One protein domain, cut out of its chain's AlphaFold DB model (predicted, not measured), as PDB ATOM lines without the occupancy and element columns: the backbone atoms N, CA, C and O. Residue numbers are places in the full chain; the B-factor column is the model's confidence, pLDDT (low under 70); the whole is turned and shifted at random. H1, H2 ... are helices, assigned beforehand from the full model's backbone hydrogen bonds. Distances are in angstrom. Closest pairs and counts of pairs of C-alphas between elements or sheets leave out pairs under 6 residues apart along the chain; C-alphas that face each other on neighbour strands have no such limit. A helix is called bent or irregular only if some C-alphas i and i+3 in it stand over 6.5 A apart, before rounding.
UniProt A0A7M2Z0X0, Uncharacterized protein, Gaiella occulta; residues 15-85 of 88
ATOM      1  N   ILE A  15     132.503 199.993 197.721       81.25
ATOM      2  CA  ILE A  15     133.658 200.570 198.425       81.25
ATOM      3  C   ILE A  15     133.929 202.029 198.061       81.25
ATOM      4  O   ILE A  15     134.312 202.785 198.941       81.25
ATOM      5  N   GLU A  16     133.698 202.453 196.812       81.69
ATOM      6  CA  GLU A  16     133.780 203.883 196.461       81.69
ATOM      7  C   GLU A  16     132.656 204.651 197.159       81.69
ATOM      8  O   GLU A  16     132.897 205.719 197.715       81.69
ATOM      9  N   LEU A  17     131.446 204.077 197.198       82.62
ATOM     10  CA  LEU A  17     130.305 204.701 197.861       82.62
ATOM     11  C   LEU A  17     130.587 204.965 199.341       82.62
ATOM     12  O   LEU A  17     130.320 206.057 199.822       82.62
ATOM     13  N   ILE A  18     131.131 203.970 200.041       81.94
ATOM     14  CA  ILE A  18     131.392 204.044 201.478       81.94
ATOM     15  C   ILE A  18     132.629 204.906 201.769       81.94
ATOM     16  O   ILE A  18     132.616 205.699 202.705       81.94
ATOM     17  N   ALA A  19     133.694 204.780 200.972       80.81
ATOM     18  CA  ALA A  19     134.949 205.490 201.220       80.81
ATOM     19  C   ALA A  19     134.915 206.965 200.793       80.81
ATOM     20  O   ALA A  19     135.439 207.821 201.501       80.81
ATOM     21  N   GLU A  20     134.341 207.262 199.623       79.31
ATOM     22  CA  GLU A  20     134.360 208.601 199.014       79.31
ATOM     23  C   GLU A  20     132.986 209.291 199.056       79.31
ATOM     24  O   GLU A  20     132.866 210.464 198.706       79.31
ATOM     25  N   GLY A  21     131.922 208.583 199.453       74.88
ATOM     26  CA  GLY A  21     130.548 209.096 199.387       74.88
ATOM     27  C   GLY A  21     129.975 209.125 197.964       74.88
ATOM     28  O   GLY A  21     128.848 209.575 197.753       74.88
ATOM     29  N   HIS A  22     130.729 208.651 196.972       76.19
ATOM     30  CA  HIS A  22     130.310 208.570 195.579       76.19
ATOM     31  C   HIS A  22     130.811 207.279 194.952       76.19
ATOM     32  O   HIS A  22     131.921 206.843 195.222       76.19
ATOM     33  N   ALA A  23     130.040 206.686 194.048       77.50
ATOM     34  CA  ALA A  23     130.443 205.441 193.414       77.50
ATOM     35  C   ALA A  23     130.430 205.530 191.898       77.50
ATOM     36  O   ALA A  23     129.475 206.007 191.281       77.50
ATOM     37  N   ARG A  24     131.494 205.001 191.293       75.56
ATOM     38  CA  ARG A  24     131.512 204.713 189.866       75.56
ATOM     39  C   ARG A  24     130.879 203.357 189.600       75.56
ATOM     40  O   ARG A  24     130.651 202.536 190.489       75.56
ATOM     41  N   ARG A  25     130.541 203.146 188.333       75.06
ATOM     42  CA  ARG A  25     129.940 201.904 187.860       75.06
ATOM     43  C   ARG A  25     130.957 200.778 188.016       75.06
ATOM     44  O   ARG A  25     132.076 200.914 187.525       75.06
ATOM     45  N   CYS A  26     130.578 199.695 188.695       78.12
ATOM     46  CA  CYS A  26     131.472 198.555 188.838       78.12
ATOM     47  C   CYS A  26     131.722 197.949 187.447       78.12
ATOM     48  O   CYS A  26     130.754 197.708 186.716       78.12
ATOM     49  N   PRO A  27     132.986 197.714 187.060       75.06
ATOM     50  CA  PRO A  27     133.304 197.215 185.730       75.06
ATOM     51  C   PRO A  27     133.006 195.706 185.578       75.06
ATOM     52  O   PRO A  27     133.191 195.140 184.506       75.06
ATOM     53  N   GLY A  28     132.453 195.065 186.616       81.19
ATOM     54  CA  GLY A  28     131.973 193.687 186.556       81.19
ATOM     55  C   GLY A  28     133.131 192.700 186.573       81.19
ATOM     56  O   GLY A  28     133.959 192.755 187.472       81.19
ATOM     57  N   GLU A  29     133.206 191.830 185.566       77.12
ATOM     58  CA  GLU A  29     134.214 190.764 185.447       77.12
ATOM     59  C   GLU A  29     135.662 191.262 185.367       77.12
ATOM     60  O   GLU A  29     136.587 190.508 185.650       77.12
ATOM     61  N   THR A  30     135.873 192.530 185.011       74.81
ATOM     62  CA  THR A  30     137.201 193.157 185.012       74.81
ATOM     63  C   THR A  30     137.545 193.817 186.347       74.81
ATOM     64  O   THR A  30     138.652 194.320 186.515       74.81
ATOM     65  N   CYS A  31     136.624 193.820 187.318       79.62
ATOM     66  CA  CYS A  31     136.919 194.290 188.663       79.62
ATOM     67  C   CYS A  31     137.863 193.293 189.361       79.62
ATOM     68  O   CYS A  31     137.547 192.103 189.412       79.62
ATOM     69  N   PRO A  32     138.956 193.756 189.997       78.69
ATOM     70  CA  PRO A  32     139.877 192.887 190.736       78.69
ATOM     71  C   PRO A  32     139.219 192.100 191.881       78.69
ATOM     72  O   PRO A  32     139.750 191.093 192.334       78.69
ATOM     73  N   PHE A  33     138.062 192.568 192.356       78.06
ATOM     74  CA  PHE A  33     137.284 191.970 193.444       78.06
ATOM     75  C   PHE A  33     136.066 191.174 192.951       78.06
ATOM     76  O   PHE A  33     135.158 190.880 193.734       78.06
ATOM     77  N   TRP A  34     135.992 190.876 191.654       80.06
ATOM     78  CA  TRP A  34     134.893 190.102 191.094       80.06
ATOM     79  C   TRP A  34     135.111 188.604 191.297       80.06
ATOM     80  O   TRP A  34     136.030 188.020 190.731       80.06
ATOM     81  N   ASP A  35     134.223 187.967 192.058       79.06
ATOM     82  CA  ASP A  35     134.173 186.511 192.218       79.06
ATOM     83  C   ASP A  35     132.718 186.046 192.106       79.06
ATOM     84  O   ASP A  35     131.945 186.093 193.063       79.06
ATOM     85  N   ARG A  36     132.304 185.680 190.882       74.38
ATOM     86  CA  ARG A  36     130.900 185.375 190.525       74.38
ATOM     87  C   ARG A  36     129.900 186.456 190.984       74.38
ATOM     88  O   ARG A  36     128.750 186.152 191.298       74.38
ATOM     89  N   GLY A  37     130.349 187.710 191.030       74.19
ATOM     90  CA  GLY A  37     129.639 188.861 191.589       74.19
ATOM     91  C   GLY A  37     130.585 189.776 192.372       74.19
ATOM     92  O   GLY A  37     131.773 189.486 192.511       74.19
ATOM     93  N   CYS A  38     130.070 190.889 192.901       77.81
ATOM     94  CA  CYS A  38     130.845 191.733 193.810       77.81
ATOM     95  C   CYS A  38     131.115 190.956 195.110       77.81
ATOM     96  O   CYS A  38     130.207 190.793 195.927       77.81
ATOM     97  N   ALA A  39     132.352 190.485 195.323       80.75
ATOM     98  CA  ALA A  39     132.716 189.737 196.532       80.75
ATOM     99  C   ALA A  39     132.467 190.557 197.813       80.75
ATOM    100  O   ALA A  39     132.123 190.016 198.864       80.75
ATOM    101  N   LEU A  40     132.579 191.881 197.689       77.44
ATOM    102  CA  LEU A  40     132.411 192.842 198.773       77.44
ATOM    103  C   LEU A  40     130.945 193.118 199.123       77.44
ATOM    104  O   LEU A  40     130.677 193.579 200.224       77.44
ATOM    105  N   ALA A  41     129.989 192.759 198.258       77.56
ATOM    106  CA  ALA A  41     128.565 192.924 198.559       77.56
ATOM    107  C   ALA A  41     128.131 192.124 199.803       77.56
ATOM    108  O   ALA A  41     127.198 192.506 200.496       77.56
ATOM    109  N   ARG A  42     128.824 191.020 200.123       78.00
ATOM    110  CA  ARG A  42     128.544 190.213 201.325       78.00
ATOM    111  C   ARG A  42     129.010 190.862 202.625       78.00
ATOM    112  O   ARG A  42     128.492 190.517 203.679       78.00
ATOM    113  N   VAL A  43     129.996 191.749 202.546       79.69
ATOM    114  CA  VAL A  43     130.585 192.447 203.697       79.69
ATOM    115  C   VAL A  43     130.258 193.940 203.675       79.69
ATOM    116  O   VAL A  43     130.822 194.695 204.453       79.69
ATOM    117  N   GLU A  44     129.334 194.373 202.812       79.75
ATOM    118  CA  GLU A  44     128.910 195.772 202.677       79.75
ATOM    119  C   GLU A  44     128.464 196.372 204.016       79.75
ATOM    120  O   GLU A  44     128.908 197.458 204.366       79.75
ATOM    121  N   ALA A  45     127.673 195.636 204.801       78.88
ATOM    122  CA  ALA A  45     127.219 196.087 206.117       78.88
ATOM    123  C   ALA A  45     128.377 196.301 207.115       78.88
ATOM    124  O   ALA A  45     128.346 197.237 207.907       78.88
ATOM    125  N   GLU A  46     129.419 195.467 207.052       81.50
ATOM    126  CA  GLU A  46     130.617 195.621 207.891       81.50
ATOM    127  C   GLU A  46     131.485 196.793 207.417       81.50
ATOM    128  O   GLU A  46     132.124 197.470 208.223       81.50
ATOM    129  N   LEU A  47     131.510 197.033 206.102       78.88
ATOM    130  CA  LEU A  47     132.222 198.154 205.494       78.88
ATOM    131  C   LEU A  47     131.558 199.490 205.821       78.88
ATOM    132  O   LEU A  47     132.273 200.458 206.058       78.88
ATOM    133  N   ASP A  48     130.228 199.538 205.889       79.75
ATOM    134  CA  ASP A  48     129.473 200.739 206.259       79.75
ATOM    135  C   ASP A  48     129.850 201.226 207.670       79.75
ATOM    136  O   ASP A  48     130.096 202.411 207.888       79.75
ATOM    137  N   GLY A  49     130.044 200.292 208.608       81.75
ATOM    138  CA  GLY A  49     130.555 200.588 209.950       81.75
ATOM    139  C   GLY A  49     132.062 200.877 210.019       81.75
ATOM    140  O   GLY A  49     132.563 201.226 211.087       81.75
ATOM    141  N   ARG A  50     132.807 200.706 208.917       83.00
ATOM    142  CA  ARG A  50     134.276 200.831 208.858       83.00
ATOM    143  C   ARG A  50     134.731 201.538 207.570       83.00
ATOM    144  O   ARG A  50     135.357 200.909 206.709       83.00
ATOM    145  N   PRO A  51     134.508 202.859 207.441       79.25
ATOM    146  CA  PRO A  51     134.882 203.615 206.241       79.25
ATOM    147  C   PRO A  51     136.388 203.570 205.936       79.25
ATOM    148  O   PRO A  51     136.789 203.572 204.772       79.25
ATOM    149  N   GLU A  52     137.240 203.436 206.957       80.69
ATOM    150  CA  GLU A  52     138.687 203.264 206.771       80.69
ATOM    151  C   GLU A  52     139.042 201.971 206.022       80.69
ATOM    152  O   GLU A  52     139.949 201.950 205.185       80.69
ATOM    153  N   LEU A  53     138.292 200.893 206.276       83.06
ATOM    154  CA  LEU A  53     138.459 199.621 205.580       83.06
ATOM    155  C   LEU A  53     137.991 199.723 204.123       83.06
ATOM    156  O   LEU A  53     138.659 199.205 203.227       83.06
ATOM    157  N   ALA A  54     136.881 200.424 203.876       84.69
ATOM    158  CA  ALA A  54     136.408 200.693 202.520       84.69
ATOM    159  C   ALA A  54     137.441 201.497 201.713       84.69
ATOM    160  O   ALA A  54     137.715 201.157 200.561       84.69
ATOM    161  N   SER A  55     138.070 202.500 202.334       83.31
ATOM    162  CA  SER A  55     139.130 203.306 201.716       83.31
ATOM    163  C   SER A  55     140.366 202.470 201.363       83.31
ATOM    164  O   SER A  55     140.885 202.564 200.252       83.31
ATOM    165  N   LEU A  56     140.784 201.553 202.244       83.94
ATOM    166  CA  LEU A  56     141.887 200.628 201.959       83.94
ATOM    167  C   LEU A  56     141.573 199.681 200.789       83.94
ATOM    168  O   LEU A  56     142.412 199.472 199.912       83.94
ATOM    169  N   LEU A  57     140.374 199.091 200.770       84.56
ATOM    170  CA  LEU A  57     139.947 198.212 199.676       84.56
ATOM    171  C   LEU A  57     139.872 198.968 198.349       84.56
ATOM    172  O   LEU A  57     140.186 198.407 197.297       84.56
ATOM    173  N   LEU A  58     139.481 200.241 198.397       84.50
ATOM    174  CA  LEU A  58     139.481 201.106 197.233       84.50
ATOM    175  C   LEU A  58     140.900 201.364 196.723       84.50
ATOM    176  O   LEU A  58     141.139 201.198 195.527       84.50
ATOM    177  N   ASP A  59     141.843 201.697 197.601       84.50
ATOM    178  CA  ASP A  59     143.246 201.901 197.223       84.50
ATOM    179  C   ASP A  59     143.849 200.630 196.600       84.50
ATOM    180  O   ASP A  59     144.434 200.673 195.516       84.50
ATOM    181  N   LEU A  60     143.572 199.462 197.196       83.69
ATOM    182  CA  LEU A  60     143.950 198.158 196.639       83.69
ATOM    183  C   LEU A  60     143.344 197.922 195.253       83.69
ATOM    184  O   LEU A  60     144.031 197.419 194.365       83.69
ATOM    185  N   ARG A  61     142.080 198.311 195.032       82.25
ATOM    186  CA  ARG A  61     141.451 198.225 193.706       82.25
ATOM    187  C   ARG A  61     142.220 199.045 192.684       82.25
ATOM    188  O   ARG A  61     142.498 198.540 191.605       82.25
ATOM    189  N   HIS A  62     142.532 200.297 193.011       82.94
ATOM    190  CA  HIS A  62     143.252 201.198 192.108       82.94
ATOM    191  C   HIS A  62     144.671 200.694 191.845       82.94
ATOM    192  O   HIS A  62     145.132 200.757 190.711       82.94
ATOM    193  N   ALA A  63     145.347 200.141 192.854       83.94
ATOM    194  CA  ALA A  63     146.658 199.527 192.682       83.94
ATOM    195  C   ALA A  63     146.601 198.333 191.712       83.94
ATOM    196  O   ALA A  63     147.402 198.272 190.779       83.94
ATOM    197  N   LEU A  64     145.634 197.426 191.892       81.31
ATOM    198  CA  LEU A  64     145.440 196.262 191.023       81.31
ATOM    199  C   LEU A  64     145.043 196.670 189.595       81.31
ATOM    200  O   LEU A  64     145.578 196.116 188.636       81.31
ATOM    201  N   ASP A  65     144.166 197.665 189.449       79.69
ATOM    202  CA  ASP A  65     143.743 198.222 188.154       79.69
ATOM    203  C   ASP A  65     144.910 198.897 187.411       79.69
ATOM    204  O   ASP A  65     145.096 198.700 186.212       79.69
ATOM    205  N   ALA A  66     145.794 199.582 188.145       82.38
ATOM    206  CA  ALA A  66     147.044 200.139 187.624       82.38
ATOM    207  C   ALA A  66     148.108 199.072 187.281       82.38
ATOM    208  O   ALA A  66     149.240 199.418 186.935       82.38
ATOM    209  N   GLY A  67     147.779 197.781 187.400       80.06
ATOM    210  CA  GLY A  67     148.680 196.667 187.114       80.06
ATOM    211  C   GLY A  67     149.716 196.407 188.207       80.06
ATOM    212  O   GLY A  67     150.674 195.669 187.976       80.06
ATOM    213  N   ARG A  68     149.560 196.990 189.405       79.56
ATOM    214  CA  ARG A  68     150.397 196.626 190.552       79.56
ATOM    215  C   ARG A  68     149.881 195.328 191.151       79.56
ATOM    216  O   ARG A  68     148.801 195.274 191.725       79.56
ATOM    217  N   THR A  69     150.696 194.288 191.083       74.06
ATOM    218  CA  THR A  69     150.497 193.075 191.874       74.06
ATOM    219  C   THR A  69     151.023 193.305 193.283       74.06
ATOM    220  O   THR A  69     152.223 193.516 193.461       74.06
ATOM    221  N   ILE A  70     150.142 193.254 194.279       75.06
ATOM    222  CA  ILE A  70     150.533 193.211 195.689       75.06
ATOM    223  C   ILE A  70     150.489 191.755 196.160       75.06
ATOM    224  O   ILE A  70     149.578 191.010 195.784       75.06
ATOM    225  N   ALA A  71     151.468 191.325 196.957       80.19
ATOM    226  CA  ALA A  71     151.387 190.006 197.569       80.19
ATOM    227  C   ALA A  71     150.257 189.999 198.607       80.19
ATOM    228  O   ALA A  71     150.011 190.988 199.300       80.19
ATOM    229  N   VAL A  72     149.572 188.863 198.742       73.44
ATOM    230  CA  VAL A  72     148.494 188.706 199.733       73.44
ATOM    231  C   VAL A  72     149.011 188.960 201.154       73.44
ATOM    232  O   VAL A  72     148.275 189.475 201.992       73.44
ATOM    233  N   GLU A  73     150.275 188.634 201.428       76.19
ATOM    234  CA  GLU A  73     150.919 188.895 202.719       76.19
ATOM    235  C   GLU A  73     151.075 190.396 202.996       76.19
ATOM    236  O   GLU A  73     150.668 190.848 204.065       76.19
ATOM    237  N   ASP A  74     151.535 191.181 202.017       80.12
ATOM    238  CA  ASP A  74     151.616 192.644 202.122       80.12
ATOM    239  C   ASP A  74     150.232 193.277 202.314       80.12
ATOM    240  O   ASP A  74     150.046 194.132 203.180       80.12
ATOM    241  N   ALA A  75     149.227 192.817 201.561       76.50
ATOM    242  CA  ALA A  75     147.852 193.284 201.729       76.50
ATOM    243  C   ALA A  75     147.308 192.975 203.136       76.50
ATOM    244  O   ALA A  75     146.635 193.814 203.740       76.50
ATOM    245  N   ARG A  76     147.620 191.792 203.689       76.25
ATOM    246  CA  ARG A  76     147.239 191.418 205.062       76.25
ATOM    247  C   ARG A  76     147.967 192.252 206.108       76.25
ATOM    248  O   ARG A  76     147.346 192.610 207.105       76.25
ATOM    249  N   GLU A  77     149.245 192.563 205.909       83.25
ATOM    250  CA  GLU A  77     149.988 193.416 206.838       83.25
ATOM    251  C   GLU A  77     149.436 194.846 206.841       83.25
ATOM    252  O   GLU A  77     149.177 195.393 207.914       83.25
ATOM    253  N   LEU A  78     149.180 195.423 205.661       78.31
ATOM    254  CA  LEU A  78     148.549 196.740 205.521       78.31
ATOM    255  C   LEU A  78     147.189 196.787 206.221       78.31
ATOM    256  O   LEU A  78     146.923 197.707 206.994       78.31
ATOM    257  N   LEU A  79     146.363 195.761 206.003       77.00
ATOM    258  CA  LEU A  79     145.072 195.622 206.665       77.00
ATOM    259  C   LEU A  79     145.223 195.550 208.189       77.00
ATOM    260  O   LEU A  79     144.527 196.262 208.907       77.00
ATOM    261  N   ARG A  80     146.153 194.727 208.691       79.62
ATOM    262  CA  ARG A  80     146.385 194.572 210.133       79.62
ATOM    263  C   ARG A  80     146.823 195.884 210.776       79.62
ATOM    264  O   ARG A  80     146.279 196.246 211.809       79.62
ATOM    265  N   ARG A  81     147.763 196.605 210.155       78.75
ATOM    266  CA  ARG A  81     148.239 197.907 210.652       78.75
ATOM    267  C   ARG A  81     147.117 198.944 210.722       78.75
ATOM    268  O   ARG A  81     147.093 199.735 211.654       78.75
ATOM    269  N   ARG A  82     146.200 198.946 209.748       71.81
ATOM    270  CA  ARG A  82     145.064 199.882 209.717       71.81
ATOM    271  C   ARG A  82     144.013 199.551 210.775       71.81
ATOM    272  O   ARG A  82     143.545 200.454 211.448       71.81
ATOM    273  N   LEU A  83     143.684 198.269 210.945       70.44
ATOM    274  CA  LEU A  83     142.719 197.819 211.955       70.44
ATOM    275  C   LEU A  83     143.206 198.076 213.386       70.44
ATOM    276  O   LEU A  83     142.401 198.436 214.231       70.44
ATOM    277  N   ASP A  84     144.510 197.957 213.637       68.56
ATOM    278  CA  ASP A  84     145.133 198.276 214.933       68.56
ATOM    279  C   ASP A  84     145.051 199.777 215.280       68.56
ATOM    280  O   ASP A  84     145.167 200.157 216.435       68.56
ATOM    281  N   THR A  85     144.821 200.639 214.281       60.06
ATOM    282  CA  THR A  85     144.681 202.096 214.462       60.06
ATOM    283  C   THR A  85     143.219 202.533 214.680       60.06
ATOM    284  O   THR A  85     142.989 203.679 215.046       60.06
TER     285      THR A  85
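AT A GLANCE: This is residues 15 to 85 of the 88 residues of an uncharacterized protein of Gaiella occulta (UniProt A0A7M2Z0X0). The long helix H4 runs through the middle, and H5 folds back beside it as a helical hairpin that is close at the first turns of H4 and the last turns of H5 and opens toward their link. On the side of H4 away from H5, the short helix H1 crosses H4 steeply; the small helices H2 and H3 follow each other on another side, roughly at a right angle to H5 round H4, and the long loop of residues 21 to 38 joins H1 to H2. The printed part has 71 residues with five named helices, H1 to H5 in order along the chain, and no named strand; the class is all helix. The whole is compact, with a radius of gyration of the C-alphas of 12.0 A, and rounded, spanning 31 by 27 by 20 A.

HOW THE PARTS SIT: H1, residues 15 to 20, touches H4, residues 51 to 65; their closest C-alphas, those of Ala 19 and Ser 55, are 4.7 A apart. Their lines stand at a steep tilt of 69.8 degrees, only just short of about perpendicular, and run opposite ways. H2, residues 39 to 42, is close to H1 but not clearly touching, with the C-alphas of Ile 15 and Leu 40 closest at 7.8 A. H2 and H3, residues 44 to 48, meet only through their link. H3 touches H1, with the C-alphas of Ile 18 and Asp 48 closest at 6.1 A. H3 and H4 only just touch, with 3 pairs of C-alphas within 8 A, and only at the corner by their link; Leu 47 and Ala 54 have the closest C-alphas, at 5.7 A. H4 is the hub, touching H1, H3 and H5. H5, residues 72 to 83, forms a helical hairpin with H4, at a shallow tilt of 24 degrees, opposite ways. H4 touches H5 with residues 52 to 56 alone, and H5 touches H4 with residues 79 to 83 alone; their closest C-alphas, those of Leu 56 and Leu 79, are 7.6 A apart. H5 is apart from H1, H2 and H3. In H1, H3, H4 and H5 every O i to N i+4 pair is within hydrogen-bond range; H2 is too short for such a pair, and its one O i to N i+3 pair is not within range.

IN THESE COORDINATES: H1 begins at C-alpha 15, (133.658, 200.570, 198.425), and is 8.1 A long from first to last C-alpha. H2 is 6.4 A long and neither bent nor irregular, but only just; H3 is 6.1 A long. H4 runs 20.9 A from C-alpha 51 at (134.882, 203.615, 206.241), and H5 runs 16.3 A to C-alpha 83 at (142.719, 197.819, 211.955).

THE WHOLE: The C-alphas of Glu 29 and Thr 85 are the two farthest apart, at 32.9 A. The printed part has no cut. The link from H1 to H2 is long, with 18 residues. The mean pLDDT of the printed part is 78.8, and residues 84 to 85 are under 70.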